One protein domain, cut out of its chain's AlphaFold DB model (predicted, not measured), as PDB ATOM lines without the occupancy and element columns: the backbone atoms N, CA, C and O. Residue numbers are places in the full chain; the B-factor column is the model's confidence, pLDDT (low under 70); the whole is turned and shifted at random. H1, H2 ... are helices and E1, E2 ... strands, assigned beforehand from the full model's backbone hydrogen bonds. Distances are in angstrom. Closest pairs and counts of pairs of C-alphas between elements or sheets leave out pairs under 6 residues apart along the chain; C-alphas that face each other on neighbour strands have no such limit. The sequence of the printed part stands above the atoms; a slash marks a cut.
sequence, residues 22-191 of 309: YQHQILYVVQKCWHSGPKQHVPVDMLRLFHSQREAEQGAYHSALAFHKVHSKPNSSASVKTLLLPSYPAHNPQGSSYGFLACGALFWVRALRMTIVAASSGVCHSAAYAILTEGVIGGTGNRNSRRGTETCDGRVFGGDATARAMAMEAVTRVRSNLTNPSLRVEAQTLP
ATOM      1  N   TYR A  22      57.003  -3.269  -8.805       80.50
ATOM      2  CA  TYR A  22      55.817  -3.587  -8.015       80.50
ATOM      3  C   TYR A  22      56.199  -4.539  -6.888       80.50
ATOM      4  O   TYR A  22      56.746  -5.616  -7.132       80.50
ATOM      5  N   GLN A  23      55.870  -4.165  -5.656       85.00
ATOM      6  CA  GLN A  23      56.001  -5.034  -4.491       85.00
ATOM      7  C   GLN A  23      54.626  -5.242  -3.861       85.00
ATOM      8  O   GLN A  23      53.788  -4.345  -3.856       85.00
ATOM      9  N   HIS A  24      54.378  -6.427  -3.307       85.31
ATOM     10  CA  HIS A  24      53.145  -6.697  -2.576       85.31
ATOM     11  C   HIS A  24      53.417  -6.841  -1.083       85.31
ATOM     12  O   HIS A  24      54.368  -7.505  -0.677       85.31
ATOM     13  N   GLN A  25      52.547  -6.243  -0.275       87.31
ATOM     14  CA  GLN A  25      52.569  -6.357   1.178       87.31
ATOM     15  C   GLN A  25      51.162  -6.664   1.680       87.31
ATOM     16  O   GLN A  25      50.186  -6.130   1.165       87.31
ATOM     17  N   ILE A  26      51.048  -7.513   2.697       88.12
ATOM     18  CA  ILE A  26      49.768  -7.759   3.363       88.12
ATOM     19  C   ILE A  26      49.580  -6.702   4.446       88.12
ATOM     20  O   ILE A  26      50.449  -6.516   5.301       88.12
ATOM     21  N   LEU A  27      48.437  -6.030   4.410       90.31
ATOM     22  CA  LEU A  27      47.952  -5.167   5.477       90.31
ATOM     23  C   LEU A  27      46.636  -5.716   6.012       90.31
ATOM     24  O   LEU A  27      45.972  -6.524   5.372       90.31
ATOM     25  N   TYR A  28      46.250  -5.265   7.194       89.12
ATOM     26  CA  TYR A  28      45.046  -5.730   7.864       89.12
ATOM     27  C   TYR A  28      44.096  -4.565   8.094       89.12
ATOM     28  O   TYR A  28      44.533  -3.458   8.410       89.12
ATOM     29  N   VAL A  29      42.799  -4.817   7.960       89.25
ATOM     30  CA  VAL A  29      41.745  -3.838   8.237       89.25
ATOM     31  C   VAL A  29      40.702  -4.447   9.160       89.25
ATOM     32  O   VAL A  29      40.424  -5.648   9.104       89.25
ATOM     33  N   VAL A  30      40.113  -3.616  10.013       89.88
ATOM     34  CA  VAL A  30      38.948  -4.006  10.806       89.88
ATOM     35  C   VAL A  30      37.697  -3.696  10.002       89.88
ATOM     36  O   VAL A  30      37.462  -2.547   9.640       89.88
ATOM     37  N   GLN A  31      36.866  -4.698   9.757       87.50
ATOM     38  CA  GLN A  31      35.556  -4.506   9.155       87.50
ATOM     39  C   GLN A  31      34.481  -4.591  10.239       87.50
ATOM     40  O   GLN A  31      34.473  -5.514  11.059       87.50
ATOM     41  N   LYS A  32      33.542  -3.644  10.225       86.56
ATOM     42  CA  LYS A  32      32.291  -3.724  10.979       86.56
ATOM     43  C   LYS A  32      31.204  -4.237  10.044       86.56
ATOM     44  O   LYS A  32      30.909  -3.601   9.039       86.56
ATOM     45  N   CYS A  33      30.569  -5.346  10.389       81.06
ATOM     46  CA  CYS A  33      29.439  -5.887   9.639       81.06
ATOM     47  C   CYS A  33      28.283  -6.261  10.570       81.06
ATOM     48  O   CYS A  33      28.435  -6.365  11.791       81.06
ATOM     49  N   TRP A  34      27.095  -6.438  10.002       78.38
ATOM     50  CA  TRP A  34      25.943  -6.883  10.773       78.38
ATOM     51  C   TRP A  34      25.994  -8.382  11.059       78.38
ATOM     52  O   TRP A  34      26.179  -9.187  10.146       78.38
ATOM     53  N   HIS A  35      25.767  -8.765  12.316       76.38
ATOM     54  CA  HIS A  35      25.689 -10.171  12.707       76.38
ATOM     55  C   HIS A  35      24.279 -10.595  13.114       76.38
ATOM     56  O   HIS A  35      23.813 -11.644  12.668       76.38
ATOM     57  N   SER A  36      23.597  -9.818  13.962       66.00
ATOM     58  CA  SER A  36      22.289 -10.210  14.511       66.00
ATOM     59  C   SER A  36      21.505  -9.039  15.112       66.00
ATOM     60  O   SER A  36      22.072  -8.260  15.873       66.00
ATOM     61  N   GLY A  37      20.189  -8.989  14.868       59.75
ATOM     62  CA  GLY A  37      19.234  -8.041  15.469       59.75
ATOM     63  C   GLY A  37      18.215  -7.493  14.448       59.75
ATOM     64  O   GLY A  37      18.201  -7.957  13.308       59.75
ATOM     65  N   PRO A  38      17.427  -6.456  14.799       52.28
ATOM     66  CA  PRO A  38      16.363  -5.929  13.937       52.28
ATOM     67  C   PRO A  38      16.830  -4.999  12.800       52.28
ATOM     68  O   PRO A  38      16.050  -4.742  11.890       52.28
ATOM     69  N   LYS A  39      18.059  -4.459  12.836       62.12
ATOM     70  CA  LYS A  39      18.543  -3.450  11.873       62.12
ATOM     71  C   LYS A  39      19.777  -3.932  11.118       62.12
ATOM     72  O   LYS A  39      20.842  -3.997  11.706       62.12
ATOM     73  N   GLN A  40      19.680  -4.202   9.822       65.69
ATOM     74  CA  GLN A  40      20.868  -4.538   9.031       65.69
ATOM     75  C   GLN A  40      21.775  -3.309   8.872       65.69
ATOM     76  O   GLN A  40      21.363  -2.292   8.316       65.69
ATOM     77  N   HIS A  41      23.008  -3.394   9.374       65.88
ATOM     78  CA  HIS A  41      24.057  -2.425   9.062       65.88
ATOM     79  C   HIS A  41      24.817  -2.870   7.814       65.88
ATOM     80  O   HIS A  41      25.246  -4.023   7.727       65.88
ATOM     81  N   VAL A  42      25.003  -1.942   6.875       69.44
ATOM     82  CA  VAL A  42      25.892  -2.137   5.725       69.44
ATOM     83  C   VAL A  42      27.309  -2.403   6.253       69.44
ATOM     84  O   VAL A  42      27.709  -1.751   7.228       69.44
ATOM     85  N   PRO A  43      28.051  -3.373   5.689       74.75
ATOM     86  CA  PRO A  43      29.457  -3.559   6.015       74.75
ATOM     87  C   PRO A  43      30.242  -2.267   5.785       74.75
ATOM     88  O   PRO A  43      30.037  -1.593   4.782       74.75
ATOM     89  N   VAL A  44      31.122  -1.909   6.717       80.62
ATOM     90  CA  VAL A  44      32.007  -0.747   6.576       80.62
ATOM     91  C   VAL A  44      33.381  -1.099   7.114       80.62
ATOM     92  O   VAL A  44      33.500  -1.645   8.218       80.62
ATOM     93  N   ASP A  45      34.413  -0.771   6.346       82.50
ATOM     94  CA  ASP A  45      35.784  -0.885   6.814       82.50
ATOM     95  C   ASP A  45      36.173   0.323   7.656       82.50
ATOM     96  O   ASP A  45      35.793   1.470   7.414       82.50
ATOM     97  N   MET A  46      36.968   0.045   8.672       85.06
ATOM     98  CA  MET A  46      37.627   1.059   9.465       85.06
ATOM     99  C   MET A  46      38.777   1.652   8.664       85.06
ATOM    100  O   MET A  46      39.614   0.924   8.136       85.06
ATOM    101  N   LEU A  47      38.837   2.981   8.599       83.38
ATOM    102  CA  LEU A  47      39.778   3.731   7.764       83.38
ATOM    103  C   LEU A  47      41.202   3.778   8.345       83.38
ATOM    104  O   LEU A  47      41.842   4.823   8.361       83.38
ATOM    105  N   ARG A  48      41.703   2.654   8.860       87.94
ATOM    106  CA  ARG A  48      43.081   2.494   9.332       87.94
ATOM    107  C   ARG A  48      43.583   1.103   8.982       87.94
ATOM    108  O   ARG A  48      42.908   0.107   9.240       87.94
ATOM    109  N   LEU A  49      44.785   1.059   8.422       90.00
ATOM    110  CA  LEU A  49      45.458  -0.173   8.034       90.00
ATOM    111  C   LEU A  49      46.494  -0.559   9.089       90.00
ATOM    112  O   LEU A  49      47.164   0.302   9.656       90.00
ATOM    113  N   PHE A  50      46.659  -1.852   9.336       89.94
ATOM    114  CA  PHE A  50      47.608  -2.391  10.312       89.94
ATOM    115  C   PHE A  50      48.649  -3.272   9.624       89.94
ATOM    116  O   PHE A  50      48.356  -3.922   8.621       89.94
ATOM    117  N   HIS A  51      49.861  -3.314  10.175       90.00
ATOM    118  CA  HIS A  51      50.957  -4.119   9.629       90.00
ATOM    119  C   HIS A  51      50.906  -5.581  10.064       90.00
ATOM    120  O   HIS A  51      51.499  -6.438   9.414       90.00
ATOM    121  N   SER A  52      50.200  -5.881  11.152       90.75
ATOM    122  CA  SER A  52      50.065  -7.246  11.645       90.75
ATOM    123  C   SER A  52      48.637  -7.567  12.058       90.75
ATOM    124  O   SER A  52      47.884  -6.706  12.526       90.75
ATOM    125  N   GLN A  53      48.286  -8.845  11.932       90.75
ATOM    126  CA  GLN A  53      46.981  -9.363  12.320       90.75
ATOM    127  C   GLN A  53      46.680  -9.076  13.793       90.75
ATOM    128  O   GLN A  53      45.606  -8.581  14.116       90.75
ATOM    129  N   ARG A  54      47.653  -9.312  14.684       89.69
ATOM    130  CA  ARG A  54      47.499  -9.102  16.131       89.69
ATOM    131  C   ARG A  54      47.109  -7.664  16.474       89.69
ATOM    132  O   ARG A  54      46.304  -7.437  17.372       89.69
ATOM    133  N   GLU A  55      47.679  -6.685  15.777       89.31
ATOM    134  CA  GLU A  55      47.355  -5.272  15.992       89.31
ATOM    135  C   GLU A  55      45.950  -4.930  15.516       89.31
ATOM    136  O   GLU A  55      45.213  -4.242  16.222       89.31
ATOM    137  N   ALA A  56      45.561  -5.450  14.353       90.12
ATOM    138  CA  ALA A  56      44.205  -5.297  13.853       90.12
ATOM    139  C   ALA A  56      43.180  -5.973  14.776       90.12
ATOM    140  O   ALA A  56      42.109  -5.419  14.998       90.12
ATOM    141  N   GLU A  57      43.504  -7.126  15.366       90.94
ATOM    142  CA  GLU A  57      42.634  -7.823  16.322       90.94
ATOM    143  C   GLU A  57      42.438  -7.008  17.605       90.94
ATOM    144  O   GLU A  57      41.310  -6.866  18.080       90.94
ATOM    145  N   GLN A  58      43.504  -6.389  18.125       89.50
ATOM    146  CA  GLN A  58      43.384  -5.426  19.225       89.50
ATOM    147  C   GLN A  58      42.498  -4.241  18.821       89.50
ATOM    148  O   GLN A  58      41.582  -3.875  19.559       89.50
ATOM    149  N   GLY A  59      42.720  -3.682  17.628       87.44
ATOM    150  CA  GLY A  59      41.882  -2.621  17.068       87.44
ATOM    151  C   GLY A  59      40.407  -3.023  16.975       87.44
ATOM    152  O   GLY A  59      39.534  -2.251  17.372       87.44
ATOM    153  N   ALA A  60      40.117  -4.248  16.534       89.94
ATOM    154  CA  ALA A  60      38.764  -4.786  16.423       89.94
ATOM    155  C   ALA A  60      38.096  -4.963  17.793       89.94
ATOM    156  O   ALA A  60      36.938  -4.575  17.962       89.94
ATOM    157  N   TYR A  61      38.823  -5.477  18.788       90.25
ATOM    158  CA  TYR A  61      38.322  -5.608  20.158       90.25
ATOM    159  C   TYR A  61      37.954  -4.252  20.760       90.25
ATOM    160  O   TYR A  61      36.850  -4.059  21.277       90.25
ATOM    161  N   HIS A  62      38.866  -3.286  20.663       86.00
ATOM    162  CA  HIS A  62      38.639  -1.950  21.196       86.00
ATOM    163  C   HIS A  62      37.513  -1.215  20.469       86.00
ATOM    164  O   HIS A  62      36.700  -0.548  21.110       86.00
ATOM    165  N   SER A  63      37.409  -1.412  19.158       85.69
ATOM    166  CA  SER A  63      36.296  -0.917  18.352       85.69
ATOM    167  C   SER A  63      34.958  -1.483  18.815       85.69
ATOM    168  O   SER A  63      33.998  -0.734  18.998       85.69
ATOM    169  N   ALA A  64      34.896  -2.790  19.079       88.19
ATOM    170  CA  ALA A  64      33.701  -3.431  19.612       88.19
ATOM    171  C   ALA A  64      33.347  -2.905  21.013       88.19
ATOM    172  O   ALA A  64      32.182  -2.604  21.277       88.19
ATOM    173  N   LEU A  65      34.335  -2.729  21.900       85.38
ATOM    174  CA  LEU A  65      34.130  -2.155  23.237       85.38
ATOM    175  C   LEU A  65      33.576  -0.738  23.172       85.38
ATOM    176  O   LEU A  65      32.652  -0.389  23.905       85.38
ATOM    177  N   ALA A  66      34.153   0.091  22.316       82.75
ATOM    178  CA  ALA A  66      33.758   1.478  22.215       82.75
ATOM    179  C   ALA A  66      32.387   1.605  21.512       82.75
ATOM    180  O   ALA A  66      31.534   2.355  21.986       82.75
ATOM    181  N   PHE A  67      32.092   0.771  20.505       84.75
ATOM    182  CA  PHE A  67      30.747   0.664  19.918       84.75
ATOM    183  C   PHE A  67      29.713   0.249  20.963       84.75
ATOM    184  O   PHE A  67      28.634   0.841  21.044       84.75
ATOM    185  N   HIS A  68      30.065  -0.741  21.785       85.81
ATOM    186  CA  HIS A  68      29.236  -1.198  22.884       85.81
ATOM    187  C   HIS A  68      28.924  -0.059  23.859       85.81
ATOM    188  O   HIS A  68      27.749   0.177  24.105       85.81
ATOM    189  N   LYS A  69      29.929   0.696  24.329       84.12
ATOM    190  CA  LYS A  69      29.734   1.834  25.249       84.12
ATOM    191  C   LYS A  69      28.753   2.882  24.715       84.12
ATOM    192  O   LYS A  69      27.971   3.427  25.485       84.12
ATOM    193  N   VAL A  70      28.792   3.163  23.411       83.31
ATOM    194  CA  VAL A  70      27.915   4.162  22.776       83.31
ATOM    195  C   VAL A  70      26.484   3.641  22.593       83.31
ATOM    196  O   VAL A  70      25.532   4.406  22.711       83.31
ATOM    197  N   HIS A  71      26.313   2.345  22.312       83.94
ATOM    198  CA  HIS A  71      25.016   1.769  21.922       83.94
ATOM    199  C   HIS A  71      24.350   0.927  23.017       83.94
ATOM    200  O   HIS A  71      23.209   0.484  22.855       83.94
ATOM    201  N   SER A  72      25.043   0.659  24.121       82.25
ATOM    202  CA  SER A  72      24.492  -0.069  25.255       82.25
ATOM    203  C   SER A  72      23.414   0.767  25.929       82.25
ATOM    204  O   SER A  72      23.640   1.924  26.282       82.25
ATOM    205  N   LYS A  73      22.244   0.169  26.156       80.94
ATOM    206  CA  LYS A  73      21.216   0.791  26.994       80.94
ATOM    207  C   LYS A  73      21.747   0.943  28.427       80.94
ATOM    208  O   LYS A  73      22.454   0.042  28.887       80.94
ATOM    209  N   PRO A  74      21.377   2.010  29.157       73.94
ATOM    210  CA  PRO A  74      21.651   2.080  30.589       73.94
ATOM    211  C   PRO A  74      21.080   0.820  31.264       73.94
ATOM    212  O   PRO A  74      19.944   0.433  30.987       73.94
ATOM    213  N   ASN A  75      21.895   0.152  32.087       74.56
ATOM    214  CA  ASN A  75      21.622  -1.138  32.754       74.56
ATOM    215  C   ASN A  75      21.673  -2.401  31.871       74.56
ATOM    216  O   ASN A  75      21.280  -3.481  32.311       74.56
ATOM    217  N   SER A  76      22.173  -2.306  30.641       77.31
ATOM    218  CA  SER A  76      22.464  -3.487  29.825       77.31
ATOM    219  C   SER A  76      23.684  -4.235  30.370       77.31
ATOM    220  O   SER A  76      24.782  -3.689  30.377       77.31
ATOM    221  N   SER A  77      23.520  -5.513  30.718       71.06
ATOM    222  CA  SER A  77      24.625  -6.430  31.048       71.06
ATOM    223  C   SER A  77      25.353  -6.985  29.819       71.06
ATOM    224  O   SER A  77      26.228  -7.842  29.955       71.06
ATOM    225  N   ALA A  78      24.979  -6.557  28.606       70.81
ATOM    226  CA  ALA A  78      25.674  -6.989  27.403       70.81
ATOM    227  C   ALA A  78      27.164  -6.644  27.505       70.81
ATOM    228  O   ALA A  78      27.532  -5.573  27.965       70.81
ATOM    229  N   SER A  79      28.008  -7.568  27.069       85.44
ATOM    230  CA  SER A  79      29.453  -7.407  26.985       85.44
ATOM    231  C   SER A  79      29.907  -7.677  25.556       85.44
ATOM    232  O   SER A  79      29.161  -8.245  24.747       85.44
ATOM    233  N   VAL A  80      31.131  -7.262  25.232       90.25
ATOM    234  CA  VAL A  80      31.773  -7.673  23.982       90.25
ATOM    235  C   VAL A  80      32.040  -9.170  24.053       90.25
ATOM    236  O   VAL A  80      32.684  -9.642  24.989       90.25
ATOM    237  N   LYS A  81      31.537  -9.915  23.071       92.38
ATOM    238  CA  LYS A  81      31.717 -11.367  22.991       92.38
ATOM    239  C   LYS A  81      32.676 -11.707  21.869       92.38
ATOM    240  O   LYS A  81      32.502 -11.223  20.757       92.38
ATOM    241  N   THR A  82      33.628 -12.585  22.130       93.44
ATOM    242  CA  THR A  82      34.450 -13.167  21.070       93.44
ATOM    243  C   THR A  82      33.678 -14.305  20.414       93.44
ATOM    244  O   THR A  82      33.171 -15.193  21.100       93.44
ATOM    245  N   LEU A  83      33.564 -14.270  19.093       89.31
ATOM    246  CA  LEU A  83      32.952 -15.314  18.286       89.31
ATOM    247  C   LEU A  83      34.024 -15.948  17.416       89.31
ATOM    248  O   LEU A  83      34.713 -15.243  16.681       89.31
ATOM    249  N   LEU A  84      34.121 -17.273  17.459       86.56
ATOM    250  CA  LEU A  84      34.847 -18.008  16.434       86.56
ATOM    251  C   LEU A  84      34.090 -17.847  15.122       86.56
ATOM    252  O   LEU A  84      32.890 -18.125  15.039       86.56
ATOM    253  N   LEU A  85      34.790 -17.354  14.113       77.56
ATOM    254  CA  LEU A  85      34.268 -17.313  12.766       77.56
ATOM    255  C   LEU A  85      34.670 -18.636  12.123       77.56
ATOM    256  O   LEU A  85      35.809 -19.063  12.325       77.56
ATOM    257  N   PRO A  86      33.762 -19.322  11.403       62.66
ATOM    258  CA  PRO A  86      34.169 -20.485  10.636       62.66
ATOM    259  C   PRO A  86      35.353 -20.035   9.791       62.66
ATOM    260  O   PRO A  86      35.263 -19.031   9.078       62.66
ATOM    261  N   SER A  87      36.490 -20.694   9.996       51.72
ATOM    262  CA  SER A  87      37.701 -20.423   9.250       51.72
ATOM    263  C   SER A  87      37.301 -20.496   7.785       51.72
ATOM    264  O   SER A  87      36.865 -21.538   7.305       51.72
ATOM    265  N   TYR A  88      37.374 -19.362   7.096       55.38
ATOM    266  CA  TYR A  88      37.166 -19.282   5.659       55.38
ATOM    267  C   TYR A  88      38.549 -19.246   5.002       55.38
ATOM    268  O   TYR A  88      38.947 -18.189   4.512       55.38
ATOM    269  N   PRO A  89      39.317 -20.356   4.968       51.75
ATOM    270  CA  PRO A  89      40.586 -20.362   4.254       51.75
ATOM    271  C   PRO A  89      40.381 -20.080   2.757       51.75
ATOM    272  O   PRO A  89      41.269 -19.532   2.123       51.75
ATOM    273  N   ALA A  90      39.193 -20.356   2.205       57.47
ATOM    274  CA  ALA A  90      38.869 -20.062   0.810       57.47
ATOM    275  C   ALA A  90      38.654 -18.563   0.503       57.47
ATOM    276  O   ALA A  90      38.861 -18.146  -0.632       57.47
ATOM    277  N   HIS A  91      38.242 -17.743   1.481       56.44
ATOM    278  CA  HIS A  91      37.852 -16.338   1.241       56.44
ATOM    279  C   HIS A  91      38.630 -15.312   2.074       56.44
ATOM    280  O   HIS A  91      38.577 -14.123   1.785       56.44
ATOM    281  N   ASN A  92      39.348 -15.733   3.116       64.06
ATOM    282  CA  ASN A  92      40.210 -14.863   3.913       64.06
ATOM    283  C   ASN A  92      41.348 -15.692   4.546       64.06
ATOM    284  O   ASN A  92      41.436 -15.769   5.773       64.06
ATOM    285  N   PRO A  93      42.206 -16.348   3.733       66.06
ATOM    286  CA  PRO A  93      43.233 -17.282   4.217       66.06
ATOM    287  C   PRO A  93      44.224 -16.663   5.205       66.06
ATOM    288  O   PRO A  93      44.879 -17.385   5.950       66.06
ATOM    289  N   GLN A  94      44.343 -15.336   5.203       72.75
ATOM    290  CA  GLN A  94      45.292 -14.584   6.017       72.75
ATOM    291  C   GLN A  94      44.606 -13.663   7.034       72.75
ATOM    292  O   GLN A  94      45.280 -12.861   7.667       72.75
ATOM    293  N   GLY A  95      43.281 -13.721   7.185       74.81
ATOM    294  CA  GLY A  95      42.563 -12.904   8.165       74.81
ATOM    295  C   GLY A  95      42.359 -13.592   9.510       74.81
ATOM    296  O   GLY A  95      42.847 -14.694   9.755       74.81
ATOM    297  N   SER A  96      41.604 -12.939  10.397       81.44
ATOM    298  CA  SER A  96      41.345 -13.507  11.723       81.44
ATOM    299  C   SER A  96      40.302 -14.622  11.678       81.44
ATOM    300  O   SER A  96      39.273 -14.521  11.008       81.44
ATOM    301  N   SER A  97      40.562 -15.683  12.445       82.75
ATOM    302  CA  SER A  97      39.654 -16.815  12.667       82.75
ATOM    303  C   SER A  97      38.548 -16.506  13.681       82.75
ATOM    304  O   SER A  97      37.722 -17.362  13.999       82.75
ATOM    305  N   TYR A  98      38.514 -15.287  14.212       86.69
ATOM    306  CA  TYR A  98      37.523 -14.858  15.181       86.69
ATOM    307  C   TYR A  98      37.163 -13.380  14.994       86.69
ATOM    308  O   TYR A  98      37.797 -12.631  14.249       86.69
ATOM    309  N   GLY A  99      36.092 -12.960  15.652       90.69
ATOM    310  CA  GLY A  99      35.656 -11.571  15.679       90.69
ATOM    311  C   GLY A  99      34.990 -11.217  16.999       90.69
ATOM    312  O   GLY A  99      34.755 -12.069  17.854       90.69
ATOM    313  N   PHE A 100      34.676  -9.941  17.166       92.69
ATOM    314  CA  PHE A 100      34.124  -9.377  18.388       92.69
ATOM    315  C   PHE A 100      32.711  -8.867  18.126       92.69
ATOM    316  O   PHE A 100      32.492  -8.010  17.274       92.69
ATOM    317  N   LEU A 101      31.737  -9.402  18.850       91.00
ATOM    318  CA  LEU A 101      30.334  -9.028  18.768       91.00
ATOM    319  C   LEU A 101      30.003  -7.994  19.845       91.00
ATOM    320  O   LEU A 101      30.168  -8.257  21.038       91.00
ATOM    321  N   ALA A 102      29.455  -6.859  19.424       89.25
ATOM    322  CA  ALA A 102      28.976  -5.791  20.292       89.25
ATOM    323  C   ALA A 102      27.650  -5.239  19.766       89.25
ATOM    324  O   ALA A 102      27.570  -4.774  18.632       89.25
ATOM    325  N   CYS A 103      26.597  -5.282  20.588       85.81
ATOM    326  CA  CYS A 103      25.286  -4.701  20.262       85.81
ATOM    327  C   CYS A 103      24.730  -5.123  18.878       85.81
ATOM    328  O   CYS A 103      24.113  -4.321  18.185       85.81
ATOM    329  N   GLY A 104      24.958  -6.377  18.466       84.75
ATOM    330  CA  GLY A 104      24.495  -6.924  17.180       84.75
ATOM    331  C   GLY A 104      25.434  -6.708  15.984       84.75
ATOM    332  O   GLY A 104      25.255  -7.356  14.947       84.75
ATOM    333  N   ALA A 105      26.465  -5.874  16.140       86.56
ATOM    334  CA  ALA A 105      27.522  -5.661  15.156       86.56
ATOM    335  C   ALA A 105      28.728  -6.573  15.426       86.56
ATOM    336  O   ALA A 105      29.131  -6.755  16.576       86.56
ATOM    337  N   LEU A 106      29.303  -7.129  14.362       88.25
ATOM    338  CA  LEU A 106      30.514  -7.943  14.380       88.25
ATOM    339  C   LEU A 106      31.689  -7.130  13.839       88.25
ATOM    340  O   LEU A 106      31.621  -6.571  12.746       88.25
ATOM    341  N   PHE A 107      32.766  -7.116  14.611       89.94
ATOM    342  CA  PHE A 107      34.042  -6.495  14.288       89.94
ATOM    343  C   PHE A 107      35.054  -7.607  14.052       89.94
ATOM    344  O   PHE A 107      35.308  -8.406  14.952       89.94
ATOM    345  N   TRP A 108      35.613  -7.693  12.856       89.00
ATOM    346  CA  TRP A 108      36.533  -8.771  12.495       89.00
ATOM    347  C   TRP A 108      37.632  -8.260  11.572       89.00
ATOM    348  O   TRP A 108      37.517  -7.171  11.006       89.00
ATOM    349  N   VAL A 109      38.719  -9.020  11.467       88.88
ATOM    350  CA  VAL A 109      39.921  -8.598  10.744       88.88
ATOM    351  C   VAL A 109      39.995  -9.274   9.385       88.88
ATOM    352  O   VAL A 109      39.969 -10.505   9.281       88.88
ATOM    353  N   ARG A 110      40.164  -8.454   8.348       86.50
ATOM    354  CA  ARG A 110      40.427  -8.896   6.977       86.50
ATOM    355  C   ARG A 110      41.877  -8.622   6.609       86.50
ATOM    356  O   ARG A 110      42.418  -7.583   6.993       86.50
ATOM    357  N   ALA A 111      42.481  -9.542   5.868       85.88
ATOM    358  CA  ALA A 111      43.739  -9.285   5.187       85.88
ATOM    359  C   ALA A 111      43.459  -8.608   3.840       85.88
ATOM    360  O   ALA A 111      42.532  -8.982   3.126       85.88
ATOM    361  N   LEU A 112      44.263  -7.605   3.511       85.38
ATOM    362  CA  LEU A 112      44.234  -6.864   2.262       85.38
ATOM    363  C   LEU A 112      45.619  -6.926   1.629       85.38
ATOM    364  O   LEU A 112      46.624  -6.595   2.262       85.38
ATOM    365  N   ARG A 113      45.678  -7.295   0.352       85.25
ATOM    366  CA  ARG A 113      46.906  -7.202  -0.437       85.25
ATOM    367  C   ARG A 113      47.125  -5.757  -0.890       85.25
ATOM    368  O   ARG A 113      46.382  -5.249  -1.715       85.25
ATOM    369  N   MET A 114      48.148  -5.092  -0.369       86.94
ATOM    370  CA  MET A 114      48.598  -3.785  -0.848       86.94
ATOM    371  C   MET A 114      49.597  -3.955  -1.994       86.94
ATOM    372  O   MET A 114      50.506  -4.784  -1.916       86.94
ATOM    373  N   THR A 115      49.449  -3.141  -3.039       87.12
ATOM    374  CA  THR A 115      50.430  -3.006  -4.121       87.12
ATOM    375  C   THR A 115      51.249  -1.744  -3.885       87.12
ATOM    376  O   THR A 115      50.743  -0.630  -3.964       87.12
ATOM    377  N   ILE A 116      52.517  -1.924  -3.547       82.81
ATOM    378  CA  ILE A 116      53.492  -0.852  -3.390       82.81
ATOM    379  C   ILE A 116      54.071  -0.556  -4.762       82.81
ATOM    380  O   ILE A 116      54.523  -1.475  -5.452       82.81
ATOM    381  N   VAL A 117      54.075   0.721  -5.131       80.00
ATOM    382  CA  VAL A 117      54.705   1.168  -6.369       80.00
ATOM    383  C   VAL A 117      55.825   2.124  -6.039       80.00
ATOM    384  O   VAL A 117      55.600   3.208  -5.502       80.00
ATOM    385  N   ALA A 118      57.038   1.678  -6.347       70.75
ATOM    386  CA  ALA A 118      58.244   2.462  -6.186       70.75
ATOM    387  C   ALA A 118      58.717   2.922  -7.567       70.75
ATOM    388  O   ALA A 118      59.012   2.097  -8.441       70.75
ATOM    389  N   ALA A 119      58.811   4.243  -7.744       59.94
ATOM    390  CA  ALA A 119      59.699   4.806  -8.749       59.94
ATOM    391  C   ALA A 119      61.135   4.397  -8.380       59.94
ATOM    392  O   ALA A 119      61.454   4.260  -7.200       59.94
ATOM    393  N   SER A 120      61.972   4.151  -9.380       57.09
ATOM    394  CA  SER A 120      63.267   3.449  -9.358       57.09
ATOM    395  C   SER A 120      64.376   3.995  -8.426       57.09
ATOM    396  O   SER A 120      65.541   3.640  -8.582       57.09
ATOM    397  N   SER A 121      64.059   4.809  -7.419       51.31
ATOM    398  CA  SER A 121      64.995   5.361  -6.438       51.31
ATOM    399  C   SER A 121      64.365   5.455  -5.040       51.31
ATOM    400  O   SER A 121      63.967   6.526  -4.589       51.31
ATOM    401  N   GLY A 122      64.303   4.327  -4.331       53.62
ATOM    402  CA  GLY A 122      63.972   4.293  -2.903       53.62
ATOM    403  C   GLY A 122      62.473   4.289  -2.591       53.62
ATOM    404  O   GLY A 122      61.669   5.024  -3.157       53.62
ATOM    405  N   VAL A 123      62.080   3.424  -1.656       50.59
ATOM    406  CA  VAL A 123      60.676   3.233  -1.285       50.59
ATOM    407  C   VAL A 123      60.231   4.353  -0.338       50.59
ATOM    408  O   VAL A 123      60.331   4.245   0.887       50.59
ATOM    409  N   CYS A 124      59.733   5.450  -0.901       50.25
ATOM    410  CA  CYS A 124      59.069   6.506  -0.140       50.25
ATOM    411  C   CYS A 124      57.653   6.045   0.253       50.25
ATOM    412  O   CYS A 124      56.698   6.184  -0.508       50.25
ATOM    413  N   HIS A 125      57.509   5.481   1.455       58.47
ATOM    414  CA  HIS A 125      56.236   4.992   2.010       58.47
ATOM    415  C   HIS A 125      55.383   6.126   2.608       58.47
ATOM    416  O   HIS A 125      55.003   6.074   3.777       58.47
ATOM    417  N   SER A 126      55.118   7.198   1.861       60.84
ATOM    418  CA  SER A 126      54.475   8.386   2.441       60.84
ATOM    419  C   SER A 126      52.955   8.259   2.603       60.84
ATOM    420  O   SER A 126      52.395   8.905   3.488       60.84
ATOM    421  N   ALA A 127      52.277   7.422   1.808       80.75
ATOM    422  CA  ALA A 127      50.823   7.268   1.868       80.75
ATOM    423  C   ALA A 127      50.328   5.887   1.396       80.75
ATOM    424  O   ALA A 127      50.920   5.265   0.512       80.75
ATOM    425  N   ALA A 128      49.201   5.437   1.958       88.31
ATOM    426  CA  ALA A 128      48.416   4.315   1.448       88.31
ATOM    427  C   ALA A 128      47.079   4.827   0.905       88.31
ATOM    428  O   ALA A 128      46.303   5.439   1.634       88.31
ATOM    429  N   TYR A 129      46.802   4.565  -0.367       90.69
ATOM    430  CA  TYR A 129      45.570   4.950  -1.050       90.69
ATOM    431  C   TYR A 129      44.672   3.728  -1.195       90.69
ATOM    432  O   TYR A 129      44.996   2.815  -1.949       90.69
ATOM    433  N   ALA A 130      43.551   3.696  -0.485       89.88
ATOM    434  CA  ALA A 130      42.566   2.628  -0.599       89.88
ATOM    435  C   ALA A 130      41.419   3.046  -1.517       89.88
ATOM    436  O   ALA A 130      40.964   4.187  -1.464       89.88
ATOM    437  N   ILE A 131      40.927   2.113  -2.330       89.12
ATOM    438  CA  ILE A 131      39.717   2.305  -3.131       89.12
ATOM    439  C   ILE A 131      38.527   1.743  -2.372       89.12
ATOM    440  O   ILE A 131      38.455   0.536  -2.121       89.12
ATOM    441  N   LEU A 132      37.595   2.631  -2.047       86.88
ATOM    442  CA  LEU A 132      36.384   2.326  -1.311       86.88
ATOM    443  C   LEU A 132      35.189   2.331  -2.249       86.88
ATOM    444  O   LEU A 132      34.982   3.291  -2.991       86.88
ATOM    445  N   THR A 133      34.376   1.288  -2.148       85.12
ATOM    446  CA  THR A 133      33.035   1.233  -2.729       85.12
ATOM    447  C   THR A 133      32.042   1.193  -1.574       85.12
ATOM    448  O   THR A 133      32.086   0.259  -0.777       85.12
ATOM    449  N   GLU A 134      31.184   2.209  -1.442       82.06
ATOM    450  CA  GLU A 134      30.238   2.350  -0.313       82.06
ATOM    451  C   GLU A 134      30.903   2.203   1.080       82.06
ATOM    452  O   GLU A 134      30.305   1.685   2.020       82.06
ATOM    453  N   GLY A 135      32.156   2.646   1.231       79.38
ATOM    454  CA  GLY A 135      32.889   2.556   2.504       79.38
ATOM    455  C   GLY A 135      33.549   1.198   2.788       79.38
ATOM    456  O   GLY A 135      34.054   0.990   3.891       79.38
ATOM    457  N   VAL A 136      33.583   0.289   1.810       82.88
ATOM    458  CA  VAL A 136      34.323  -0.981   1.882       82.88
ATOM    459  C   VAL A 136      35.501  -0.962   0.914       82.88
ATOM    460  O   VAL A 136      35.337  -0.724  -0.285       82.88
ATOM    461  N   ILE A 137      36.692  -1.286   1.411       85.19
ATOM    462  CA  ILE A 137      37.911  -1.431   0.620       85.19
ATOM    463  C   ILE A 137      37.796  -2.672  -0.265       85.19
ATOM    464  O   ILE A 137      37.612  -3.791   0.224       85.19
ATOM    465  N   GLY A 138      37.902  -2.458  -1.579       76.56
ATOM    466  CA  GLY A 138      37.744  -3.514  -2.586       76.56
ATOM    467  C   GLY A 138      36.295  -3.968  -2.811       76.56
ATOM    468  O   GLY A 138      36.047  -4.748  -3.724       76.56
ATOM    469  N   GLY A 139      35.328  -3.440  -2.051       74.62
ATOM    470  CA  GLY A 139      33.929  -3.853  -2.126       74.62
ATOM    471  C   GLY A 139      33.354  -3.792  -3.544       74.62
ATOM    472  O   GLY A 139      33.674  -2.907  -4.343       74.62
ATOM    473  N   THR A 140      32.456  -4.726  -3.849       69.31
ATOM    474  CA  THR A 140      31.709  -4.751  -5.118       69.31
ATOM    475  C   THR A 140      30.509  -3.801  -5.105       69.31
ATOM    476  O   THR A 140      29.819  -3.668  -6.111       69.31
ATOM    477  N   GLY A 141      30.232  -3.160  -3.961       62.72
ATOM    478  CA  GLY A 141      29.053  -2.318  -3.747       62.72
ATOM    479  C   GLY A 141      27.744  -3.105  -3.652       62.72
ATOM    480  O   GLY A 141      26.663  -2.518  -3.594       62.72
ATOM    481  N   ASN A 142      27.819  -4.438  -3.605       64.19
ATOM    482  CA  ASN A 142      26.659  -5.270  -3.346       64.19
ATOM    483  C   ASN A 142      26.251  -5.139  -1.872       64.19
ATOM    484  O   ASN A 142      26.830  -5.772  -0.994       64.19
ATOM    485  N   ARG A 143      25.202  -4.356  -1.602       61.47
ATOM    486  CA  ARG A 143      24.641  -4.175  -0.248       61.47
ATOM    487  C   ARG A 143      24.157  -5.478   0.395       61.47
ATOM    488  O   ARG A 143      24.054  -5.547   1.616       61.47
ATOM    489  N   ASN A 144      23.888  -6.504  -0.415       57.03
ATOM    490  CA  ASN A 144      23.490  -7.834   0.043       57.03
ATOM    491  C   ASN A 144      24.682  -8.777   0.246       57.03
ATOM    492  O   ASN A 144      24.470  -9.961   0.522       57.03
ATOM    493  N   SER A 145      25.915  -8.282   0.112       55.81
ATOM    494  CA  SER A 145      27.124  -9.040   0.406       55.81
ATOM    495  C   SER A 145      27.099  -9.491   1.867       55.81
ATOM    496  O   SER A 145      27.268  -8.714   2.811       55.81
ATOM    497  N   ARG A 146      26.793 -10.774   2.074       51.78
ATOM    498  CA  ARG A 146      26.814 -11.398   3.395       51.78
ATOM    499  C   ARG A 146      28.255 -11.789   3.702       51.78
ATOM    500  O   ARG A 146      28.897 -12.434   2.881       51.78
ATOM    501  N   ARG A 147      28.713 -11.436   4.909       52.75
ATOM    502  CA  ARG A 147      29.903 -11.984   5.591       52.75
ATOM    503  C   ARG A 147      31.108 -12.217   4.662       52.75
ATOM    504  O   ARG A 147      31.355 -13.342   4.250       52.75
ATOM    505  N   GLY A 148      31.892 -11.175   4.390       48.78
ATOM    506  CA  GLY A 148      33.264 -11.366   3.906       48.78
ATOM    507  C   GLY A 148      33.440 -11.867   2.476       48.78
ATOM    508  O   GLY A 148      34.529 -12.312   2.140       48.78
ATOM    509  N   THR A 149      32.420 -11.762   1.624       52.56
ATOM    510  CA  THR A 149      32.541 -12.025   0.177       52.56
ATOM    511  C   THR A 149      33.137 -10.842  -0.603       52.56
ATOM    512  O   THR A 149      33.283 -10.892  -1.822       52.56
ATOM    513  N   GLU A 150      33.524  -9.769   0.086       56.72
ATOM    514  CA  GLU A 150      34.092  -8.564  -0.517       56.72
ATOM    515  C   GLU A 150      35.606  -8.738  -0.695       56.72
ATOM    516  O   GLU A 150      36.373  -8.344   0.169       56.72
ATOM    517  N   THR A 151      36.003  -9.387  -1.795       54.88
ATOM    518  CA  THR A 151      37.353  -9.436  -2.409       54.88
ATOM    519  C   THR A 151      38.571  -9.449  -1.471       54.88
ATOM    520  O   THR A 151      38.928  -8.440  -0.863       54.88
ATOM    521  N   CYS A 152      39.304 -10.565  -1.480       50.56
ATOM    522  CA  CYS A 152      40.600 -10.739  -0.806       50.56
ATOM    523  C   CYS A 152      41.686  -9.779  -1.331       50.56
ATOM    524  O   CYS A 152      42.613  -9.397  -0.615       50.56
ATOM    525  N   ASP A 153      41.564  -9.378  -2.596       54.78
ATOM    526  CA  ASP A 153      42.493  -8.470  -3.252       54.78
ATOM    527  C   ASP A 153      42.084  -7.023  -2.969       54.78
ATOM    528  O   ASP A 153      41.325  -6.385  -3.702       54.78
ATOM    529  N   GLY A 154      42.574  -6.513  -1.841       58.38
ATOM    530  CA  GLY A 154      42.452  -5.106  -1.492       58.38
ATOM    531  C   GLY A 154      43.014  -4.209  -2.598       58.38
ATOM    532  O   GLY A 154      44.094  -4.428  -3.132       58.38
ATOM    533  N   ARG A 155      42.287  -3.147  -2.939       76.25
ATOM    534  CA  ARG A 155      42.762  -2.102  -3.854       76.25
ATOM    535  C   ARG A 155      43.461  -1.007  -3.063       76.25
ATOM    536  O   ARG A 155      42.965   0.115  -2.976       76.25
ATOM    537  N   VAL A 156      44.556  -1.381  -2.409       86.19
ATOM    538  CA  VAL A 156      45.392  -0.446  -1.655       86.19
ATOM    539  C   VAL A 156      46.694  -0.241  -2.414       86.19
ATOM    540  O   VAL A 156      47.377  -1.210  -2.742       86.19
ATOM    541  N   PHE A 157      47.033   1.015  -2.677       87.69
ATOM    542  CA  PHE A 157      48.254   1.417  -3.360       87.69
ATOM    543  C   PHE A 157      49.154   2.164  -2.381       87.69
ATOM    544  O   PHE A 157      48.741   3.176  -1.818       87.69
ATOM    545  N   GLY A 158      50.364   1.659  -2.153       86.12
ATOM    546  CA  GLY A 158      51.358   2.308  -1.297       86.12
ATOM    547  C   GLY A 158      52.367   3.093  -2.129       86.12
ATOM    548  O   GLY A 158      52.915   2.537  -3.080       86.12
ATOM    549  N   GLY A 159      52.619   4.355  -1.775       83.88
ATOM    550  CA  GLY A 159      53.649   5.177  -2.419       83.88
ATOM    551  C   GLY A 159      53.286   6.658  -2.517       83.88
ATOM    552  O   GLY A 159      52.545   7.193  -1.692       83.88
ATOM    553  N   ASP A 160      53.820   7.318  -3.541       82.75
ATOM    554  CA  ASP A 160      53.765   8.766  -3.743       82.75
ATOM    555  C   ASP A 160      52.700   9.194  -4.782       82.75
ATOM    556  O   ASP A 160      51.579   8.674  -4.804       82.75
ATOM    557  N   ALA A 161      53.016  10.179  -5.630       84.12
ATOM    558  CA  ALA A 161      52.155  10.631  -6.719       84.12
ATOM    559  C   ALA A 161      51.813   9.505  -7.711       84.12
ATOM    560  O   ALA A 161      50.693   9.473  -8.227       84.12
ATOM    561  N   THR A 162      52.726   8.555  -7.928       85.19
ATOM    562  CA  THR A 162      52.507   7.428  -8.844       85.19
ATOM    563  C   THR A 162      51.433   6.498  -8.290       85.19
ATOM    564  O   THR A 162      50.456   6.194  -8.975       85.19
ATOM    565  N   ALA A 163      51.549   6.124  -7.008       86.19
ATOM    566  CA  ALA A 163      50.552   5.323  -6.294       86.19
ATOM    567  C   ALA A 163      49.170   5.986  -6.308       86.19
ATOM    568  O   ALA A 163      48.160   5.323  -6.565       86.19
ATOM    569  N   ARG A 164      49.128   7.309  -6.111       88.44
ATOM    570  CA  ARG A 164      47.891   8.086  -6.212       88.44
ATOM    571  C   ARG A 164      47.276   8.011  -7.610       88.44
ATOM    572  O   ARG A 164      46.066   7.816  -7.718       88.44
ATOM    573  N   ALA A 165      48.075   8.165  -8.666       88.38
ATOM    574  CA  ALA A 165      47.588   8.109 -10.043       88.38
ATOM    575  C   ALA A 165      46.958   6.743 -10.364       88.38
ATOM    576  O   ALA A 165      45.831   6.699 -10.857       88.38
ATOM    577  N   MET A 166      47.610   5.638  -9.984       87.94
ATOM    578  CA  MET A 166      47.038   4.295 -10.171       87.94
ATOM    579  C   MET A 166      45.773   4.073  -9.347       87.94
ATOM    580  O   MET A 166      44.832   3.450  -9.836       87.94
ATOM    581  N   ALA A 167      45.708   4.596  -8.119       89.56
ATOM    582  CA  ALA A 167      44.489   4.516  -7.320       89.56
ATOM    583  C   ALA A 167      43.314   5.230  -8.017       89.56
ATOM    584  O   ALA A 167      42.215   4.681  -8.094       89.56
ATOM    585  N   MET A 168      43.545   6.418  -8.584       90.88
ATOM    586  CA  MET A 168      42.524   7.173  -9.327       90.88
ATOM    587  C   MET A 168      42.122   6.495 -10.644       90.88
ATOM    588  O   MET A 168      40.941   6.471 -11.007       90.88
ATOM    589  N   GLU A 169      43.078   5.900 -11.352       90.00
ATOM    590  CA  GLU A 169      42.794   5.111 -12.550       90.00
ATOM    591  C   GLU A 169      41.933   3.890 -12.207       90.00
ATOM    592  O   GLU A 169      40.904   3.637 -12.839       90.00
ATOM    593  N   ALA A 170      42.302   3.165 -11.153       87.62
ATOM    594  CA  ALA A 170      41.534   2.026 -10.692       87.62
ATOM    595  C   ALA A 170      40.128   2.442 -10.224       87.62
ATOM    596  O   ALA A 170      39.180   1.736 -10.548       87.62
ATOM    597  N   VAL A 171      39.932   3.606  -9.589       89.25
ATOM    598  CA  VAL A 171      38.579   4.145  -9.318       89.25
ATOM    599  C   VAL A 171      37.765   4.264 -10.608       89.25
ATOM    600  O   VAL A 171      36.605   3.850 -10.642       89.25
ATOM    601  N   THR A 172      38.365   4.785 -11.678       89.25
ATOM    602  CA  THR A 172      37.696   4.961 -12.977       89.25
ATOM    603  C   THR A 172      37.283   3.619 -13.581       89.25
ATOM    604  O   THR A 172      36.121   3.449 -13.950       89.25
ATOM    605  N   ARG A 173      38.193   2.635 -13.590       86.12
ATOM    606  CA  ARG A 173      37.918   1.266 -14.073       86.12
ATOM    607  C   ARG A 173      36.832   0.562 -13.261       86.12
ATOM    608  O   ARG A 173      36.059  -0.234 -13.780       86.12
ATOM    609  N   VAL A 174      36.778   0.825 -11.960       83.50
ATOM    610  CA  VAL A 174      35.750   0.245 -11.094       83.50
ATOM    611  C   VAL A 174      34.404   0.852 -11.419       83.50
ATOM    612  O   VAL A 174      33.467   0.105 -11.666       83.50
ATOM    613  N   ARG A 175      34.324   2.183 -11.501       85.94
ATOM    614  CA  ARG A 175      33.088   2.882 -11.871       85.94
ATOM    615  C   ARG A 175      32.538   2.424 -13.220       85.94
ATOM    616  O   ARG A 175      31.331   2.243 -13.317       85.94
ATOM    617  N   SER A 176      33.389   2.192 -14.223       86.44
ATOM    618  CA  SER A 176      32.936   1.711 -15.538       86.44
ATOM    619  C   SER A 176      32.363   0.293 -15.509       86.44
ATOM    620  O   SER A 176      31.537  -0.042 -16.350       86.44
ATOM    621  N   ASN A 177      32.791  -0.535 -14.553       82.06
ATOM    622  CA  ASN A 177      32.399  -1.943 -14.459       82.06
ATOM    623  C   ASN A 177      31.258  -2.186 -13.460       82.06
ATOM    624  O   ASN A 177      30.818  -3.324 -13.295       82.06
ATOM    625  N   LEU A 178      30.793  -1.150 -12.757       77.75
ATOM    626  CA  LEU A 178      29.689  -1.283 -11.817       77.75
ATOM    627  C   LEU A 178      28.359  -1.403 -12.558       77.75
ATOM    628  O   LEU A 178      28.007  -0.568 -13.384       77.75
ATOM    629  N   THR A 179      27.575  -2.410 -12.179       76.50
ATOM    630  CA  THR A 179      26.199  -2.584 -12.663       76.50
ATOM    631  C   THR A 179      25.271  -1.478 -12.170       76.50
ATOM    632  O   THR A 179      24.308  -1.134 -12.850       76.50
ATOM    633  N   ASN A 180      25.562  -0.902 -10.999       79.00
ATOM    634  CA  ASN A 180      24.853   0.252 -10.473       79.00
ATOM    635  C   ASN A 180      25.761   1.500 -10.484       79.00
ATOM    636  O   ASN A 180      26.635   1.618  -9.619       79.00
ATOM    637  N   PRO A 181      25.531   2.462 -11.398       80.00
ATOM    638  CA  PRO A 181      26.335   3.679 -11.490       80.00
ATOM    639  C   PRO A 181      26.108   4.647 -10.318       80.00
ATOM    640  O   PRO A 181      26.876   5.592 -10.154       80.00
ATOM    641  N   SER A 182      25.075   4.436  -9.490       82.69
ATOM    642  CA  SER A 182      24.790   5.286  -8.330       82.69
ATOM    643  C   SER A 182      25.683   4.991  -7.120       82.69
ATOM    644  O   SER A 182      25.567   5.677  -6.105       82.69
ATOM    645  N   LEU A 183      26.497   3.933  -7.170       80.81
ATOM    646  CA  LEU A 183      27.367   3.545  -6.064       80.81
ATOM    647  C   LEU A 183      28.557   4.498  -5.957       80.81
ATOM    648  O   LEU A 183      29.219   4.819  -6.950       80.81
ATOM    649  N   ARG A 184      28.876   4.918  -4.731       83.56
ATOM    650  CA  ARG A 184      30.030   5.788  -4.494       83.56
ATOM    651  C   ARG A 184      31.311   4.963  -4.522       83.56
ATOM    652  O   ARG A 184      31.511   4.093  -3.678       83.56
ATOM    653  N   VAL A 185      32.188   5.290  -5.468       87.00
ATOM    654  CA  VAL A 185      33.557   4.763  -5.550       87.00
ATOM    655  C   VAL A 185      34.536   5.908  -5.393       87.00
ATOM    656  O   VAL A 185      34.461   6.871  -6.159       87.00
ATOM    657  N   GLU A 186      35.466   5.813  -4.454       89.62
ATOM    658  CA  GLU A 186      36.474   6.848  -4.228       89.62
ATOM    659  C   GLU A 186      37.816   6.272  -3.786       89.62
ATOM    660  O   GLU A 186      37.883   5.177  -3.235       89.62
ATOM    661  N   ALA A 187      38.888   7.020  -4.044       90.31
ATOM    662  CA  ALA A 187      40.199   6.746  -3.480       90.31
ATOM    663  C   ALA A 187      40.394   7.631  -2.247       90.31
ATOM    664  O   ALA A 187      40.213   8.848  -2.325       90.31
ATOM    665  N   GLN A 188      40.786   7.031  -1.128       89.75
ATOM    666  CA  GLN A 188      41.054   7.741   0.118       89.75
ATOM    667  C   GLN A 188      42.439   7.389   0.645       89.75
ATOM    668  O   GLN A 188      42.852   6.229   0.629       89.75
ATOM    669  N   THR A 189      43.148   8.396   1.148       89.44
ATOM    670  CA  THR A 189      44.398   8.184   1.875       89.44
ATOM    671  C   THR A 189      44.088   7.661   3.271       89.44
ATOM    672  O   THR A 189      43.369   8.316   4.028       89.44
ATOM    673  N   LEU A 190      44.635   6.498   3.615       87.12
ATOM    674  CA  LEU A 190      44.456   5.867   4.916       87.12
ATOM    675  C   LEU A 190      45.747   5.931   5.740       87.12
ATOM    676  O   LEU A 190      46.830   5.672   5.206       87.12
ATOM    677  N   PRO A 191      45.656   6.213   7.050       86.75
ATOM    678  CA  PRO A 191      46.772   6.024   7.954       86.75
ATOM    679  C   PRO A 191      47.128   4.538   8.068       86.75
ATOM    680  O   PRO A 191      46.251   3.666   8.133       86.75
TER     681      PRO A 191
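This is residues 22 to 191 of the 309 residues of the protein "Hypothetical protein" of Pseudo-nitzschia delicatissima (UniProt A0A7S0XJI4). Picture one long, strongly twisted branched sheet, with the paired strands E1 and E5 as a spine along the longest axis and one helix packed on the sheet towards each end. Near the start of E5, E4 and E3 extend the sheet, which curls round H1; near its end, E7, E6 and E8 follow, and H2 covers E6 and E7. The 170 printed residues include two named helices and eight named strands, in the chain order E1 E2 H1 E3 E4 E5 E6 E7 H2 E8. The class is mixed, helices and strands, with neighbours antiparallel except for the parallel pair E5 and E7. The whole is compact, with a radius of gyration of the C-alphas of 16.7 A, yet elongated, spanning 58 by 35 by 31 A.

Begin at E5, residues 105 to 118, and E1, residues 22 to 34, antiparallel at 162 degrees; look for N 27 and O 112, 2.9 A apart. E1 bends by 52 degrees at residue 25. On the other side of E1 from E5 is E2, residues 44 to 50, which forms a hairpin with E1; N 46 and O 30 are 2.8 A apart. Beside residues 105 to 108 of E5 find E4, residues 98 to 102, with N 100 and O 107 2.8 A apart. E3, residues 81 to 84, pairs with E4 through N 83 and O 99 at 2.8 A; E3, E4 and E5 form a meander, each strand the antiparallel neighbour of the one before. Beside residues 114 to 117 of E5 is E7, residues 156 to 159, parallel to it at 41 degrees, with N 115 and O 156 2.8 A apart. E6, residues 127 to 133, pairs with E7 through N 129 and O 157 at 2.8 A. The edge strand E8, residues 185 to 190, pairs with E6 through N 188 and O 130 at 2.9 A. H1, residues 53 to 71, is on the sheet; its closest C-alphas to E5 are those of Ala 60 and Phe 107, 5.5 A apart. H2, residues 161 to 177, runs along the strands over E6 and E7 at a height over the sheet of 7.2 A; the C-alphas of Phe 157 and Ala 163, the closest of E7 and H2, are 5.4 A apart. H1 and H2 are apart, and in both every O i to N i+4 pair is within hydrogen-bond range.

Find C-alpha 22 at (55.817, -3.587, -8.015); from there E1 runs 35.4 A to C-alpha 34. E5 covers 38.3 A, H1 26.4 A and H2 24.7 A. E8 ends at C-alpha 190, (44.456, 5.867, 4.916).

The C-alphas farthest apart, those of Asn 75 and Ser 120, are 59.4 A apart. The printed part has no cut; its long links are E3 to E4 and E6 to E7. Mean pLDDT of the printed part is 79.0, with values under 70 at residues 36 to 42, 86 to 93, 119 to 126 and 140 to 154.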